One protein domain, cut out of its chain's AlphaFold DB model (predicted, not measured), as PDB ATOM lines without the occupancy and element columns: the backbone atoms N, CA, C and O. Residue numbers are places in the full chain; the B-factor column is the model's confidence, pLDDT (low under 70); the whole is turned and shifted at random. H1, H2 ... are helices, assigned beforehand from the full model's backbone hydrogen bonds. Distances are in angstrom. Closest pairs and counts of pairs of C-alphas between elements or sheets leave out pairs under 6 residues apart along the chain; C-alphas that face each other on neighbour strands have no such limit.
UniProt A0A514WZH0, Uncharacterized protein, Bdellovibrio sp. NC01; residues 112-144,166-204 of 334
ATOM      1  N   ALA A 112      12.495  -4.042 -15.827       80.00
ATOM      2  CA  ALA A 112      13.759  -3.364 -15.544       80.00
ATOM      3  C   ALA A 112      14.082  -2.295 -16.603       80.00
ATOM      4  O   ALA A 112      14.492  -1.187 -16.249       80.00
ATOM      5  N   GLN A 113      13.834  -2.592 -17.881       83.88
ATOM      6  CA  GLN A 113      14.033  -1.645 -18.976       83.88
ATOM      7  C   GLN A 113      13.068  -0.456 -18.886       83.88
ATOM      8  O   GLN A 113      13.511   0.687 -18.964       83.88
ATOM      9  N   LEU A 114      11.778  -0.695 -18.629       81.50
ATOM     10  CA  LEU A 114      10.779   0.365 -18.447       81.50
ATOM     11  C   LEU A 114      11.129   1.286 -17.276       81.50
ATOM     12  O   LEU A 114      11.029   2.503 -17.404       81.50
ATOM     13  N   ARG A 115      11.609   0.731 -16.157       82.19
ATOM     14  CA  ARG A 115      12.083   1.537 -15.019       82.19
ATOM     15  C   ARG A 115      13.286   2.406 -15.383       82.19
ATOM     16  O   ARG A 115      13.358   3.544 -14.927       82.19
ATOM     17  N   SER A 116      14.202   1.893 -16.205       91.69
ATOM     18  CA  SER A 116      15.330   2.679 -16.715       91.69
ATOM     19  C   SER A 116      14.839   3.839 -17.581       91.69
ATOM     20  O   SER A 116      15.217   4.981 -17.330       91.69
ATOM     21  N   THR A 117      13.937   3.573 -18.531       85.38
ATOM     22  CA  THR A 117      13.376   4.600 -19.421       85.38
ATOM     23  C   THR A 117      12.617   5.678 -18.648       85.38
ATOM     24  O   THR A 117      12.807   6.860 -18.914       85.38
ATOM     25  N   VAL A 118      11.808   5.295 -17.654       86.19
ATOM     26  CA  VAL A 118      11.077   6.248 -16.798       86.19
ATOM     27  C   VAL A 118      12.039   7.095 -15.958       86.19
ATOM     28  O   VAL A 118      11.831   8.291 -15.786       86.19
ATOM     29  N   SER A 119      13.130   6.512 -15.451       90.88
ATOM     30  CA  SER A 119      14.136   7.289 -14.722       90.88
ATOM     31  C   SER A 119      14.887   8.273 -15.624       90.88
ATOM     32  O   SER A 119      15.256   9.351 -15.156       90.88
ATOM     33  N   GLU A 120      15.156   7.912 -16.879       91.88
ATOM     34  CA  GLU A 120      15.793   8.803 -17.855       91.88
ATOM     35  C   GLU A 120      14.855   9.931 -18.293       91.88
ATOM     36  O   GLU A 120      15.284  11.086 -18.341       91.88
ATOM     37  N   SER A 121      13.575   9.633 -18.549       84.62
ATOM     38  CA  SER A 121      12.585  10.660 -18.887       84.62
ATOM     39  C   SER A 121      12.377  11.640 -17.732       84.62
ATOM     40  O   SER A 121      12.372  12.847 -17.967       84.62
ATOM     41  N   GLN A 122      12.320  11.154 -16.487       87.19
ATOM     42  CA  GLN A 122      12.208  12.006 -15.301       87.19
ATOM     43  C   GLN A 122      13.382  12.990 -15.180       87.19
ATOM     44  O   GLN A 122      13.167  14.185 -14.988       87.19
ATOM     45  N   LYS A 123      14.624  12.520 -15.369       93.44
ATOM     46  CA  LYS A 123      15.812  13.395 -15.366       93.44
ATOM     47  C   LYS A 123      15.752  14.452 -16.465       93.44
ATOM     48  O   LYS A 123      16.147  15.591 -16.241       93.44
ATOM     49  N   LYS A 124      15.255  14.086 -17.648       88.31
ATOM     50  CA  LYS A 124      15.129  15.016 -18.773       88.31
ATOM     51  C   LYS A 124      14.064  16.084 -18.522       88.31
ATOM     52  O   LYS A 124      14.258  17.229 -18.919       88.31
ATOM     53  N   ILE A 125      12.974  15.731 -17.839       85.38
ATOM     54  CA  ILE A 125      11.958  16.693 -17.392       85.38
ATOM     55  C   ILE A 125      12.569  17.678 -16.389       85.38
ATOM     56  O   ILE A 125      12.405  18.882 -16.562       85.38
ATOM     57  N   GLU A 126      13.316  17.193 -15.394       93.12
ATOM     58  CA  GLU A 126      13.999  18.054 -14.415       93.12
ATOM     59  C   GLU A 126      15.009  18.999 -15.086       93.12
ATOM     60  O   GLU A 126      15.050  20.190 -14.776       93.12
ATOM     61  N   GLU A 127      15.784  18.500 -16.052       93.12
ATOM     62  CA  GLU A 127      16.731  19.310 -16.823       93.12
ATOM     63  C   GLU A 127      16.023  20.390 -17.657       93.12
ATOM     64  O   GLU A 127      16.428  21.553 -17.630       93.12
ATOM     65  N   LEU A 128      14.939  20.043 -18.360       86.81
ATOM     66  CA  LEU A 128      14.158  21.007 -19.145       86.81
ATOM     67  C   LEU A 128      13.470  22.051 -18.257       86.81
ATOM     68  O   LEU A 128      13.439  23.228 -18.615       86.81
ATOM     69  N   GLN A 129      12.963  21.653 -17.089       87.62
ATOM     70  CA  GLN A 129      12.406  22.584 -16.106       87.62
ATOM     71  C   GLN A 129      13.471  23.557 -15.587       87.62
ATOM     72  O   GLN A 129      13.207  24.756 -15.491       87.62
ATOM     73  N   ALA A 130      14.685  23.072 -15.309       94.31
ATOM     74  CA  ALA A 130      15.801  23.925 -14.911       94.31
ATOM     75  C   ALA A 130      16.205  24.902 -16.030       94.31
ATOM     76  O   ALA A 130      16.413  26.087 -15.761       94.31
ATOM     77  N   GLN A 131      16.252  24.441 -17.286       89.06
ATOM     78  CA  GLN A 131      16.528  25.300 -18.443       89.06
ATOM     79  C   GLN A 131      15.450  26.372 -18.639       89.06
ATOM     80  O   GLN A 131      15.789  27.520 -18.923       89.06
ATOM     81  N   LEU A 132      14.168  26.043 -18.445       82.38
ATOM     82  CA  LEU A 132      13.089  27.034 -18.505       82.38
ATOM     83  C   LEU A 132      13.216  28.079 -17.400       82.38
ATOM     84  O   LEU A 132      13.123  29.271 -17.683       82.38
ATOM     85  N   ALA A 133      13.474  27.650 -16.163       92.19
ATOM     86  CA  ALA A 133      13.673  28.567 -15.047       92.19
ATOM     87  C   ALA A 133      14.854  29.520 -15.306       92.19
ATOM     88  O   ALA A 133      14.740  30.722 -15.072       92.19
ATOM     89  N   GLN A 134      15.956  28.999 -15.857       92.81
ATOM     90  CA  GLN A 134      17.132  29.790 -16.225       92.81
ATOM     91  C   GLN A 134      16.855  30.757 -17.389       92.81
ATOM     92  O   GLN A 134      17.268  31.916 -17.351       92.81
ATOM     93  N   ALA A 135      16.146  30.311 -18.429       85.19
ATOM     94  CA  ALA A 135      15.767  31.170 -19.549       85.19
ATOM     95  C   ALA A 135      14.810  32.285 -19.098       85.19
ATOM     96  O   ALA A 135      14.935  33.429 -19.535       85.19
ATOM     97  N   GLN A 136      13.890  31.972 -18.186       90.00
ATOM     98  CA  GLN A 136      12.936  32.926 -17.635       90.00
ATOM     99  C   GLN A 136      13.615  33.966 -16.730       90.00
ATOM    100  O   GLN A 136      13.265  35.148 -16.800       90.00
ATOM    101  N   SER A 137      14.609  33.570 -15.924       91.25
ATOM    102  CA  SER A 137      15.400  34.528 -15.144       91.25
ATOM    103  C   SER A 137      16.235  35.430 -16.054       91.25
ATOM    104  O   SER A 137      16.188  36.647 -15.893       91.25
ATOM    105  N   ALA A 138      16.893  34.869 -17.074       85.44
ATOM    106  CA  ALA A 138      17.667  35.645 -18.044       85.44
ATOM    107  C   ALA A 138      16.791  36.632 -18.840       85.44
ATOM    108  O   ALA A 138      17.178  37.782 -19.046       85.44
ATOM    109  N   ALA A 139      15.584  36.221 -19.243       79.81
ATOM    110  CA  ALA A 139      14.624  37.105 -19.903       79.81
ATOM    111  C   ALA A 139      14.148  38.235 -18.972       79.81
ATOM    112  O   ALA A 139      14.018  39.382 -19.404       79.81
ATOM    113  N   SER A 140      13.937  37.937 -17.687       86.06
ATOM    114  CA  SER A 140      13.535  38.936 -16.688       86.06
ATOM    115  C   SER A 140      14.650  39.951 -16.413       86.06
ATOM    116  O   SER A 140      14.385  41.152 -16.341       86.06
ATOM    117  N   GLU A 141      15.900  39.494 -16.314       86.94
ATOM    118  CA  GLU A 141      17.079  40.355 -16.151       86.94
ATOM    119  C   GLU A 141      17.310  41.239 -17.384       86.94
ATOM    120  O   GLU A 141      17.517  42.447 -17.248       86.94
ATOM    121  N   ALA A 142      17.183  40.677 -18.591       79.00
ATOM    122  CA  ALA A 142      17.266  41.436 -19.837       79.00
ATOM    123  C   ALA A 142      16.145  42.487 -19.944       79.00
ATOM    124  O   ALA A 142      16.397  43.623 -20.356       79.00
ATOM    125  N   GLY A 143      14.924  42.145 -19.522       77.81
ATOM    126  CA  GLY A 143      13.797  43.075 -19.462       77.81
ATOM    127  C   GLY A 143      14.022  44.223 -18.473       77.81
ATOM    128  O   GLY A 143      13.754  45.381 -18.800       77.81
ATOM    129  N   ALA A 144      14.573  43.934 -17.291       81.88
ATOM    130  CA  ALA A 144      14.902  44.948 -16.290       81.88
ATOM    131  C   ALA A 144      16.026  45.889 -16.762       81.88
ATOM    132  O   ALA A 144      15.923  47.107 -16.591       81.88
ATOM    133  N   GLU A 166      11.118  35.107 -26.703       78.75
ATOM    134  CA  GLU A 166       9.709  34.694 -26.684       78.75
ATOM    135  C   GLU A 166       9.442  33.472 -27.577       78.75
ATOM    136  O   GLU A 166       8.671  32.584 -27.207       78.75
ATOM    137  N   ALA A 167      10.096  33.386 -28.741       86.62
ATOM    138  CA  ALA A 167       9.981  32.222 -29.618       86.62
ATOM    139  C   ALA A 167      10.547  30.948 -28.966       86.62
ATOM    140  O   ALA A 167       9.919  29.892 -29.052       86.62
ATOM    141  N   LYS A 168      11.693  31.045 -28.278       85.81
ATOM    142  CA  LYS A 168      12.297  29.917 -27.545       85.81
ATOM    143  C   LYS A 168      11.439  29.478 -26.364       85.81
ATOM    144  O   LYS A 168      11.288  28.280 -26.151       85.81
ATOM    145  N   ILE A 169      10.845  30.424 -25.636       85.25
ATOM    146  CA  ILE A 169       9.921  30.112 -24.538       85.25
ATOM    147  C   ILE A 169       8.725  29.314 -25.071       85.25
ATOM    148  O   ILE A 169       8.443  28.243 -24.541       85.25
ATOM    149  N   ARG A 170       8.096  29.746 -26.173       91.81
ATOM    150  CA  ARG A 170       6.978  28.992 -26.771       91.81
ATOM    151  C   ARG A 170       7.375  27.599 -27.262       91.81
ATOM    152  O   ARG A 170       6.586  26.671 -27.117       91.81
ATOM    153  N   ASP A 171       8.561  27.437 -27.853       90.00
ATOM    154  CA  ASP A 171       9.041  26.115 -28.287       90.00
ATOM    155  C   ASP A 171       9.243  25.174 -27.088       90.00
ATOM    156  O   ASP A 171       8.815  24.019 -27.118       90.00
ATOM    157  N   LEU A 172       9.829  25.681 -25.997       88.44
ATOM    158  CA  LEU A 172      10.024  24.915 -24.764       88.44
ATOM    159  C   LEU A 172       8.697  24.555 -24.086       88.44
ATOM    160  O   LEU A 172       8.528  23.412 -23.661       88.44
ATOM    161  N   GLU A 173       7.744  25.485 -24.031       86.31
ATOM    162  CA  GLU A 173       6.388  25.232 -23.527       86.31
ATOM    163  C   GLU A 173       5.668  24.169 -24.368       86.31
ATOM    164  O   GLU A 173       5.084  23.235 -23.818       86.31
ATOM    165  N   SER A 174       5.763  24.256 -25.700       95.25
ATOM    166  CA  SER A 174       5.170  23.267 -26.606       95.25
ATOM    167  C   SER A 174       5.774  21.876 -26.408       95.25
ATOM    168  O   SER A 174       5.039  20.889 -26.397       95.25
ATOM    169  N   ARG A 175       7.098  21.778 -26.233       89.12
ATOM    170  CA  ARG A 175       7.764  20.496 -25.959       89.12
ATOM    171  C   ARG A 175       7.368  19.920 -24.606       89.12
ATOM    172  O   ARG A 175       7.199  18.711 -24.501       89.12
ATOM    173  N   LEU A 176       7.225  20.750 -23.574       88.25
ATOM    174  CA  LEU A 176       6.767  20.282 -22.263       88.25
ATOM    175  C   LEU A 176       5.343  19.735 -22.312       88.25
ATOM    176  O   LEU A 176       5.102  18.666 -21.758       88.25
ATOM    177  N   ALA A 177       4.440  20.411 -23.025       92.50
ATOM    178  CA  ALA A 177       3.082  19.913 -23.232       92.50
ATOM    179  C   ALA A 177       3.073  18.556 -23.962       92.50
ATOM    180  O   ALA A 177       2.300  17.668 -23.615       92.50
ATOM    181  N   GLU A 178       3.965  18.357 -24.937       92.94
ATOM    182  CA  GLU A 178       4.118  17.064 -25.614       92.94
ATOM    183  C   GLU A 178       4.618  15.965 -24.659       92.94
ATOM    184  O   GLU A 178       4.082  14.857 -24.664       92.94
ATOM    185  N   TYR A 179       5.589  16.264 -23.788       94.19
ATOM    186  CA  TYR A 179       6.045  15.308 -22.772       94.19
ATOM    187  C   TYR A 179       4.956  14.948 -21.757       94.19
ATOM    188  O   TYR A 179       4.913  13.799 -21.317       94.19
ATOM    189  N   GLU A 180       4.079  15.888 -21.399       93.12
ATOM    190  CA  GLU A 180       2.945  15.627 -20.507       93.12
ATOM    191  C   GLU A 180       1.979  14.612 -21.133       93.12
ATOM    192  O   GLU A 180       1.704  13.581 -20.518       93.12
ATOM    193  N   ILE A 181       1.586  14.821 -22.393       95.06
ATOM    194  CA  ILE A 181       0.717  13.891 -23.134       95.06
ATOM    195  C   ILE A 181       1.371  12.506 -23.253       95.06
ATOM    196  O   ILE A 181       0.742  11.492 -22.956       95.06
ATOM    197  N   ILE A 182       2.655  12.444 -23.623       90.69
ATOM    198  CA  ILE A 182       3.378  11.166 -23.734       90.69
ATOM    199  C   ILE A 182       3.437  10.452 -22.376       90.69
ATOM    200  O   ILE A 182       3.343   9.225 -22.316       90.69
ATOM    201  N   SER A 183       3.606  11.190 -21.279       89.75
ATOM    202  CA  SER A 183       3.646  10.597 -19.940       89.75
ATOM    203  C   SER A 183       2.302   9.985 -19.529       89.75
ATOM    204  O   SER A 183       2.293   8.904 -18.933       89.75
ATOM    205  N   GLU A 184       1.187  10.617 -19.905       93.31
ATOM    206  CA  GLU A 184      -0.167  10.097 -19.692       93.31
ATOM    207  C   GLU A 184      -0.409   8.831 -20.529       93.31
ATOM    208  O   GLU A 184      -0.790   7.795 -19.978       93.31
ATOM    209  N   ASP A 185      -0.056   8.850 -21.819       93.81
ATOM    210  CA  ASP A 185      -0.163   7.682 -22.704       93.81
ATOM    211  C   ASP A 185       0.657   6.485 -22.189       93.81
ATOM    212  O   ASP A 185       0.223   5.330 -22.258       93.81
ATOM    213  N   ILE A 186       1.854   6.734 -21.642       90.56
ATOM    214  CA  ILE A 186       2.688   5.683 -21.040       90.56
ATOM    215  C   ILE A 186       2.015   5.101 -19.791       90.56
ATOM    216  O   ILE A 186       2.055   3.880 -19.592       90.56
ATOM    217  N   ALA A 187       1.399   5.939 -18.954       92.81
ATOM    218  CA  ALA A 187       0.670   5.478 -17.779       92.81
ATOM    219  C   ALA A 187      -0.516   4.587 -18.187       92.81
ATOM    220  O   ALA A 187      -0.659   3.478 -17.660       92.81
ATOM    221  N   ASP A 188      -1.288   4.994 -19.193       91.06
ATOM    222  CA  ASP A 188      -2.399   4.200 -19.721       91.06
ATOM    223  C   ASP A 188      -1.932   2.881 -20.349       91.06
ATOM    224  O   ASP A 188      -2.492   1.817 -20.063       91.06
ATOM    225  N   LEU A 189      -0.851   2.899 -21.134       88.19
ATOM    226  CA  LEU A 189      -0.252   1.680 -21.688       88.19
ATOM    227  C   LEU A 189       0.223   0.720 -20.593       88.19
ATOM    228  O   LEU A 189       0.061  -0.496 -20.733       88.19
ATOM    229  N   SER A 190       0.792   1.240 -19.503       87.69
ATOM    230  CA  SER A 190       1.218   0.411 -18.371       87.69
ATOM    231  C   SER A 190       0.027  -0.273 -17.696       87.69
ATOM    232  O   SER A 190       0.055  -1.486 -17.477       87.69
ATOM    233  N   ARG A 191      -1.074   0.461 -17.498       91.81
ATOM    234  CA  ARG A 191      -2.323  -0.072 -16.953       91.81
ATOM    235  C   ARG A 191      -2.927  -1.148 -17.859       91.81
ATOM    236  O   ARG A 191      -3.348  -2.193 -17.367       91.81
ATOM    237  N   TYR A 192      -2.928  -0.937 -19.177       93.56
ATOM    238  CA  TYR A 192      -3.412  -1.944 -20.126       93.56
ATOM    239  C   TYR A 192      -2.542  -3.202 -20.161       93.56
ATOM    240  O   TYR A 192      -3.071  -4.299 -20.360       93.56
ATOM    241  N   LYS A 193      -1.223  -3.081 -19.971       92.88
ATOM    242  CA  LYS A 193      -0.343  -4.250 -19.837       92.88
ATOM    243  C   LYS A 193      -0.682  -5.055 -18.584       92.88
ATOM    244  O   LYS A 193      -0.902  -6.258 -18.695       92.88
ATOM    245  N   GLU A 194      -0.820  -4.395 -17.434       91.31
ATOM    246  CA  GLU A 194      -1.200  -5.055 -16.177       91.31
ATOM    247  C   GLU A 194      -2.565  -5.756 -16.273       91.31
ATOM    248  O   GLU A 194      -2.726  -6.886 -15.802       91.31
ATOM    249  N   GLU A 195      -3.551  -5.122 -16.913       91.81
ATOM    250  CA  GLU A 195      -4.870  -5.724 -17.127       91.81
ATOM    251  C   GLU A 195      -4.805  -6.938 -18.065       91.81
ATOM    252  O   GLU A 195      -5.405  -7.973 -17.769       91.81
ATOM    253  N   ASN A 196      -4.035  -6.863 -19.153       91.81
ATOM    254  CA  ASN A 196      -3.829  -8.007 -20.042       91.81
ATOM    255  C   ASN A 196      -3.139  -9.175 -19.329       91.81
ATOM    256  O   ASN A 196      -3.558 -10.321 -19.502       91.81
ATOM    257  N   ASP A 197      -2.121  -8.910 -18.513       93.75
ATOM    258  CA  ASP A 197      -1.425  -9.946 -17.745       93.75
ATOM    259  C   ASP A 197      -2.350 -10.597 -16.709       93.75
ATOM    260  O   ASP A 197      -2.359 -11.825 -16.540       93.75
ATOM    261  N   LYS A 198      -3.203  -9.793 -16.065       92.12
ATOM    262  CA  LYS A 198      -4.244 -10.284 -15.158       92.12
ATOM    263  C   LYS A 198      -5.251 -11.175 -15.889       92.12
ATOM    264  O   LYS A 198      -5.508 -12.289 -15.437       92.12
ATOM    265  N   LEU A 199      -5.783 -10.725 -17.025       93.44
ATOM    266  CA  LEU A 199      -6.743 -11.492 -17.824       93.44
ATOM    267  C   LEU A 199      -6.136 -12.793 -18.354       93.44
ATOM    268  O   LEU A 199      -6.791 -13.834 -18.328       93.44
ATOM    269  N   ARG A 200      -4.873 -12.774 -18.791       92.75
ATOM    270  CA  ARG A 200      -4.143 -13.988 -19.189       92.75
ATOM    271  C   ARG A 200      -4.023 -14.973 -18.030       92.75
ATOM    272  O   ARG A 200      -4.320 -16.150 -18.211       92.75
ATOM    273  N   SER A 201      -3.678 -14.489 -16.840       91.06
ATOM    274  CA  SER A 201      -3.597 -15.321 -15.634       91.06
ATOM    275  C   SER A 201      -4.954 -15.936 -15.264       91.06
ATOM    276  O   SER A 201      -5.032 -17.117 -14.922       91.06
ATOM    277  N   GLU A 202      -6.040 -15.163 -15.369       87.88
ATOM    278  CA  GLU A 202      -7.407 -15.655 -15.158       87.88
ATOM    279  C   GLU A 202      -7.799 -16.714 -16.202       87.88
ATOM    280  O   GLU A 202      -8.347 -17.760 -15.845       87.88
ATOM    281  N   LEU A 203      -7.467 -16.495 -17.479       90.75
ATOM    282  CA  LEU A 203      -7.708 -17.463 -18.550       90.75
ATOM    283  C   LEU A 203      -6.931 -18.764 -18.337       90.75
ATOM    284  O   LEU A 203      -7.503 -19.841 -18.498       90.75
ATOM    285  N   GLU A 204      -5.662 -18.695 -17.939       92.25
ATOM    286  CA  GLU A 204      -4.870 -19.887 -17.622       92.25
ATOM    287  C   GLU A 204      -5.441 -20.666 -16.432       92.25
ATOM    288  O   GLU A 204      -5.472 -21.901 -16.455       92.25
TER     289      GLU A 204
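AT A GLANCE: This is residues 112 to 144 and 166 to 204 of the 334 residues of an uncharacterized protein of Bdellovibrio sp. NC01 (UniProt A0A514WZH0). Two long, straight helices, H1 and H2, run side by side in opposite ways and are shifted lengthwise, so that one end of H2, residues 191 to 204, sticks out alone. They come close over a short stretch, and the pair makes a thin rod of 68 by 20 by 12 A. The printed part has 72 residues with two named helices, H1 then H2, and no named strand; the class is all helix. It is extended, with a radius of gyration of the C-alphas of 18.5 A.

HOW THE PARTS SIT: H1, residues 112 to 144, touches H2, residues 166 to 204, with its residues 125 to 135 alone; H2 touches H1 with residues 169 to 176 alone. The closest C-alphas, those of Leu 132 and Leu 172, are 7.3 A apart. The helices run opposite ways at a shallow tilt of 18 degrees. In both helices every O i to N i+4 pair is within hydrogen-bond range.

IN THESE COORDINATES: H1 measures 48.3 A from C-alpha 112 at (13.759, -3.364, -15.544) to C-alpha 144. H2 measures 57.2 A and ends with C-alpha 204 at (-4.870, -19.887, -17.622).

THE WHOLE: The C-alphas farthest apart, of Ala 144 and Glu 204, are 67.8 A apart. Residues 145 to 165 are not printed; C-alphas 144 and 166 are 15.5 A apart across this cut. No printed residue is under 70 in pLDDT.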